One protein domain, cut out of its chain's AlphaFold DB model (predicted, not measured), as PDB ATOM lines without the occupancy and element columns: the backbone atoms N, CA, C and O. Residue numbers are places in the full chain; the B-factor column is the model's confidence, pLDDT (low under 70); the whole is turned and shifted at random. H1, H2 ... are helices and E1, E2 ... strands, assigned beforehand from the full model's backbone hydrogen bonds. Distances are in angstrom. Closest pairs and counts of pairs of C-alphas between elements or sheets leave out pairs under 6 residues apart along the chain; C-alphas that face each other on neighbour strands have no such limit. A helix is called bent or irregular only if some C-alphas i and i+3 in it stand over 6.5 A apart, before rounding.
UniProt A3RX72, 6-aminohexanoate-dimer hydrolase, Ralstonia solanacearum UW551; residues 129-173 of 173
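This is residues 129 to 173 of the 173 residues of the protein "6-aminohexanoate-dimer hydrolase" of Ralstonia solanacearum UW551 (UniProt A3RX72). Two small two-strand hairpins stand at opposite ends of a loose, elongated frame: E3 and E4 make one end, E1 and E2 the other, and the short helix H1 follows directly on E2, on the side toward the first hairpin. Two stretches without named elements run the length between the ends: residues 129 to 137 go from the E3 and E4 end to E1, and residues 156 to 161 go back from H1 to E3. The printed part has 45 residues, with four named strands and one named helix in the order E1, E2, H1, E3, E4; each sheet is one antiparallel pair, E1 - E2 and E3 - E4. The class is mixed, helices and strands, with 22 residues, under half, in named elements. The whole is only just loose, close to compact, with a radius of gyration of the C-alphas of 11.4 A and spans of 33 by 19 by 14 A.

Start with E3, residues 162 to 165, and find C-alpha 162 at (204.606, 149.551, 151.101); from there the strand runs 10.2 A to C-alpha 165. E4, residues 168 to 172, is the longest strand, 11.2 A, and ends at C-alpha 172, (206.489, 146.229, 148.407). For the other sheet, find E1, residues 138 to 140, beginning at (194.877, 149.216, 136.323), and E2, residues 146 to 148. H1, residues 149 to 155, runs 9.8 A from its first C-alpha to its last and is not bent.

Look first at the hairpin of E3 and E4, antiparallel at 150 degrees between their directions. The C-alphas of Leu 162 and Glu 172 face each other at 4.7 A, and N 163 and O 171 are 2.8 A apart, within hydrogen-bond range. At the other end E1 and E2 form a hairpin, antiparallel at 141 degrees; N 139 and O 147 are within hydrogen-bond range at 2.8 A, and N 147 and O 139 at 2.9 A. The closest C-alphas of E1 and H1 are those of Ser 138 and Val 149, 6.5 A apart. In H1 every O i to N i+4 pair is within hydrogen-bond range. Both E1 and E2 are apart from E3 and from E4, and H1 is apart from E4.

The two C-alphas farthest apart are those of His 129 and Asp 143, at 33.4 A. The printed part has no cut, and Arg 173 is the chain's last residue. The links E1 to E2, E2 to H1 and E3 to E4 are tight, and H1 to E3 is short; no link is long. The mean pLDDT of the printed part is 96.9, and no printed residue is under 70.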
ATOM      1  N   HIS A 129     203.268 138.568 155.898       97.88
ATOM      2  CA  HIS A 129     203.146 138.765 154.447       97.88
ATOM      3  C   HIS A 129     201.934 138.014 153.879       97.88
ATOM      4  O   HIS A 129     201.548 136.945 154.358       97.88
ATOM      5  N   ALA A 130     201.310 138.598 152.861       97.81
ATOM      6  CA  ALA A 130     200.265 138.007 152.029       97.81
ATOM      7  C   ALA A 130     200.319 138.663 150.643       97.81
ATOM      8  O   ALA A 130     199.396 139.381 150.246       97.81
ATOM      9  N   GLU A 131     201.446 138.456 149.962       96.75
ATOM     10  CA  GLU A 131     201.792 139.150 148.726       96.75
ATOM     11  C   GLU A 131     200.768 138.937 147.613       96.75
ATOM     12  O   GLU A 131     200.183 137.863 147.448       96.75
ATOM     13  N   ARG A 132     200.552 140.001 146.844       96.06
ATOM     14  CA  ARG A 132     199.752 140.010 145.627       96.06
ATOM     15  C   ARG A 132     200.472 140.846 144.590       96.06
ATOM     16  O   ARG A 132     201.106 141.846 144.921       96.06
ATOM     17  N   ASP A 133     200.308 140.480 143.327       94.44
ATOM     18  CA  ASP A 133     200.737 141.357 142.251       94.44
ATOM     19  C   ASP A 133     199.787 142.559 142.159       94.44
ATOM     20  O   ASP A 133     198.660 142.448 141.674       94.44
ATOM     21  N   LEU A 134     200.233 143.703 142.685       96.44
ATOM     22  CA  LEU A 134     199.551 144.980 142.492       96.44
ATOM     23  C   LEU A 134     200.114 145.763 141.308       96.44
ATOM     24  O   LEU A 134     199.451 146.693 140.862       96.44
ATOM     25  N   GLY A 135     201.284 145.393 140.777       96.62
ATOM     26  CA  GLY A 135     201.959 146.145 139.722       96.62
ATOM     27  C   GLY A 135     201.092 146.273 138.472       96.62
ATOM     28  O   GLY A 135     200.990 147.362 137.916       96.62
ATOM     29  N   GLY A 136     200.395 145.195 138.095       96.75
ATOM     30  CA  GLY A 136     199.472 145.164 136.955       96.75
ATOM     31  C   GLY A 136     198.078 145.755 137.208       96.75
ATOM     32  O   GLY A 136     197.274 145.847 136.275       96.75
ATOM     33  N   VAL A 137     197.746 146.163 138.441       97.50
ATOM     34  CA  VAL A 137     196.419 146.720 138.751       97.50
ATOM     35  C   VAL A 137     196.227 148.024 137.991       97.50
ATOM     36  O   VAL A 137     197.020 148.954 138.117       97.50
ATOM     37  N   SER A 138     195.157 148.085 137.202       97.56
ATOM     38  CA  SER A 138     194.877 149.216 136.323       97.56
ATOM     39  C   SER A 138     193.900 150.212 136.945       97.56
ATOM     40  O   SER A 138     192.855 149.825 137.466       97.56
ATOM     41  N   PHE A 139     194.173 151.505 136.802       97.69
ATOM     42  CA  PHE A 139     193.326 152.606 137.257       97.69
ATOM     43  C   PHE A 139     193.308 153.749 136.230       97.69
ATOM     44  O   PHE A 139     194.117 153.774 135.303       97.69
ATOM     45  N   THR A 140     192.351 154.665 136.359       98.06
ATOM     46  CA  THR A 140     192.310 155.898 135.558       98.06
ATOM     47  C   THR A 140     192.944 157.019 136.373       98.06
ATOM     48  O   THR A 140     192.504 157.260 137.496       98.06
ATOM     49  N   ASP A 141     193.984 157.662 135.842       95.69
ATOM     50  CA  ASP A 141     194.649 158.791 136.496       95.69
ATOM     51  C   ASP A 141     193.838 160.099 136.382       95.69
ATOM     52  O   ASP A 141     192.750 160.135 135.798       95.69
ATOM     53  N   ALA A 142     194.353 161.178 136.977       93.00
ATOM     54  CA  ALA A 142     193.702 162.490 136.966       93.00
ATOM     55  C   ALA A 142     193.574 163.092 135.552       93.00
ATOM     56  O   ALA A 142     192.681 163.904 135.320       93.00
ATOM     57  N   ASP A 143     194.407 162.647 134.607       94.81
ATOM     58  CA  ASP A 143     194.377 163.061 133.203       94.81
ATOM     59  C   ASP A 143     193.420 162.191 132.365       94.81
ATOM     60  O   ASP A 143     193.366 162.302 131.138       94.81
ATOM     61  N   GLY A 144     192.674 161.281 133.003       96.81
ATOM     62  CA  GLY A 144     191.754 160.366 132.335       96.81
ATOM     63  C   GLY A 144     192.446 159.203 131.619       96.81
ATOM     64  O   GLY A 144     191.796 158.459 130.879       96.81
ATOM     65  N   ARG A 145     193.754 159.004 131.813       97.50
ATOM     66  CA  ARG A 145     194.520 157.954 131.136       97.50
ATOM     67  C   ARG A 145     194.490 156.674 131.958       97.50
ATOM     68  O   ARG A 145     194.627 156.675 133.179       97.50
ATOM     69  N   ARG A 146     194.337 155.541 131.273       98.06
ATOM     70  CA  ARG A 146     194.466 154.219 131.894       98.06
ATOM     71  C   ARG A 146     195.945 153.940 132.170       98.06
ATOM     72  O   ARG A 146     196.754 153.995 131.246       98.06
ATOM     73  N   ARG A 147     196.279 153.634 133.422       98.00
ATOM     74  CA  ARG A 147     197.634 153.327 133.904       98.00
ATOM     75  C   ARG A 147     197.613 152.110 134.808       98.00
ATOM     76  O   ARG A 147     196.582 151.807 135.405       98.00
ATOM     77  N   THR A 148     198.746 151.440 134.931       98.31
ATOM     78  CA  THR A 148     198.974 150.439 135.974       98.31
ATOM     79  C   THR A 148     199.621 151.071 137.209       98.31
ATOM     80  O   THR A 148     200.173 152.173 137.140       98.31
ATOM     81  N   VAL A 149     199.584 150.389 138.356       97.62
ATOM     82  CA  VAL A 149     200.344 150.815 139.545       97.62
ATOM     83  C   VAL A 149     201.838 150.891 139.227       97.62
ATOM     84  O   VAL A 149     202.486 151.846 139.639       97.62
ATOM     85  N   ALA A 150     202.385 149.946 138.457       97.31
ATOM     86  CA  ALA A 150     203.786 149.989 138.039       97.31
ATOM     87  C   ALA A 150     204.110 151.252 137.216       97.31
ATOM     88  O   ALA A 150     205.117 151.909 137.485       97.31
ATOM     89  N   ASP A 151     203.229 151.641 136.286       97.19
ATOM     90  CA  ASP A 151     203.385 152.894 135.531       97.19
ATOM     91  C   ASP A 151     203.398 154.107 136.462       97.19
ATOM     92  O   ASP A 151     204.217 155.009 136.300       97.19
ATOM     93  N   MET A 152     202.505 154.131 137.454       96.56
ATOM     94  CA  MET A 152     202.428 155.218 138.428       96.56
ATOM     95  C   MET A 152     203.726 155.356 139.223       96.56
ATOM     96  O   MET A 152     204.236 156.468 139.351       96.56
ATOM     97  N   LEU A 153     204.295 154.247 139.702       96.94
ATOM     98  CA  LEU A 153     205.553 154.266 140.455       96.94
ATOM     99  C   LEU A 153     206.702 154.832 139.612       96.94
ATOM    100  O   LEU A 153     207.481 155.653 140.096       96.94
ATOM    101  N   ALA A 154     206.764 154.461 138.330       95.88
ATOM    102  CA  ALA A 154     207.758 154.988 137.401       95.88
ATOM    103  C   ALA A 154     207.540 156.481 137.083       95.88
ATOM    104  O   ALA A 154     208.501 157.247 137.046       95.88
ATOM    105  N   LEU A 155     206.295 156.918 136.875       95.06
ATOM    106  CA  LEU A 155     205.963 158.314 136.554       95.06
ATOM    107  C   LEU A 155     206.178 159.272 137.731       95.06
ATOM    108  O   LEU A 155     206.437 160.455 137.525       95.06
ATOM    109  N   THR A 156     206.071 158.763 138.955       94.44
ATOM    110  CA  THR A 156     206.210 159.543 140.193       94.44
ATOM    111  C   THR A 156     207.603 159.458 140.803       94.44
ATOM    112  O   THR A 156     207.816 160.007 141.881       94.44
ATOM    113  N   TYR A 157     208.560 158.810 140.126       96.25
ATOM    114  CA  TYR A 157     209.927 158.634 140.625       96.25
ATOM    115  C   TYR A 157     209.970 157.946 141.999       96.25
ATOM    116  O   TYR A 157     210.836 158.261 142.811       96.25
ATOM    117  N   THR A 158     209.031 157.032 142.272       96.50
ATOM    118  CA  THR A 158     208.908 156.393 143.589       96.50
ATOM    119  C   THR A 158     210.159 155.570 143.906       96.50
ATOM    120  O   THR A 158     210.511 154.668 143.147       96.50
ATOM    121  N   ASP A 159     210.810 155.880 145.031       94.81
ATOM    122  CA  ASP A 159     211.986 155.150 145.528       94.81
ATOM    123  C   ASP A 159     211.613 153.938 146.396       94.81
ATOM    124  O   ASP A 159     212.389 152.994 146.489       94.81
ATOM    125  N   GLY A 160     210.437 153.964 147.036       95.50
ATOM    126  CA  GLY A 160     209.934 152.850 147.836       95.50
ATOM    127  C   GLY A 160     208.449 152.984 148.171       95.50
ATOM    128  O   GLY A 160     207.964 154.079 148.469       95.50
ATOM    129  N   ILE A 161     207.714 151.873 148.135       97.38
ATOM    130  CA  ILE A 161     206.292 151.801 148.494       97.38
ATOM    131  C   ILE A 161     205.997 150.542 149.310       97.38
ATOM    132  O   ILE A 161     206.478 149.460 148.996       97.38
ATOM    133  N   LEU A 162     205.131 150.670 150.319       97.44
ATOM    134  CA  LEU A 162     204.606 149.551 151.101       97.44
ATOM    135  C   LEU A 162     203.078 149.624 151.152       97.44
ATOM    136  O   LEU A 162     202.508 150.600 151.642       97.44
ATOM    137  N   VAL A 163     202.403 148.573 150.691       97.81
ATOM    138  CA  VAL A 163     200.947 148.424 150.793       97.81
ATOM    139  C   VAL A 163     200.627 147.324 151.790       97.81
ATOM    140  O   VAL A 163     201.003 146.165 151.608       97.81
ATOM    141  N   MET A 164     199.872 147.682 152.827       98.00
ATOM    142  CA  MET A 164     199.386 146.743 153.830       98.00
ATOM    143  C   MET A 164     197.865 146.634 153.791       98.00
ATOM    144  O   MET A 164     197.154 147.630 153.688       98.00
ATOM    145  N   HIS A 165     197.351 145.417 153.946       97.69
ATOM    146  CA  HIS A 165     195.919 145.166 154.070       97.69
ATOM    147  C   HIS A 165     195.674 144.152 155.186       97.69
ATOM    148  O   HIS A 165     196.239 143.059 155.189       97.69
ATOM    149  N   ARG A 166     194.822 144.526 156.153       97.56
ATOM    150  CA  ARG A 166     194.495 143.714 157.343       97.56
ATOM    151  C   ARG A 166     195.742 143.250 158.111       97.56
ATOM    152  O   ARG A 166     195.868 142.081 158.464       97.56
ATOM    153  N   GLY A 167     196.676 144.179 158.327       97.44
ATOM    154  CA  GLY A 167     197.909 143.945 159.083       97.44
ATOM    155  C   GLY A 167     198.980 143.138 158.349       97.44
ATOM    156  O   GLY A 167     199.997 142.836 158.960       97.44
ATOM    157  N   LYS A 168     198.779 142.795 157.069       98.25
ATOM    158  CA  LYS A 168     199.741 142.029 156.267       98.25
ATOM    159  C   LYS A 168     200.321 142.871 155.137       98.25
ATOM    160  O   LYS A 168     199.577 143.634 154.523       98.25
ATOM    161  N   VAL A 169     201.605 142.693 154.838       98.31
ATOM    162  CA  VAL A 169     202.258 143.240 153.641       98.31
ATOM    163  C   VAL A 169     201.679 142.550 152.411       98.31
ATOM    164  O   VAL A 169     201.715 141.325 152.307       98.31
ATOM    165  N   VAL A 170     201.105 143.335 151.504       98.25
ATOM    166  CA  VAL A 170     200.517 142.850 150.248       98.25
ATOM    167  C   VAL A 170     201.397 143.193 149.054       98.25
ATOM    168  O   VAL A 170     201.415 142.434 148.091       98.25
ATOM    169  N   TYR A 171     202.122 144.308 149.104       98.06
ATOM    170  CA  TYR A 171     202.990 144.740 148.016       98.06
ATOM    171  C   TYR A 171     204.090 145.652 148.548       98.06
ATOM    172  O   TYR A 171     203.812 146.544 149.349       98.06
ATOM    173  N   GLU A 172     205.312 145.428 148.083       97.25
ATOM    174  CA  GLU A 172     206.489 146.229 148.407       97.25
ATOM    175  C   GLU A 172     207.374 146.331 147.164       97.25
ATOM    176  O   GLU A 172     207.587 145.325 146.479       97.25
ATOM    177  N   ARG A 173     207.846 147.533 146.845       95.50
ATOM    178  CA  ARG A 173     208.811 147.805 145.772       95.50
ATOM    179  C   ARG A 173     209.715 148.950 146.168       95.50
ATOM    180  O   ARG A 173     209.242 149.791 146.966       95.50
TER     181      ARG A 173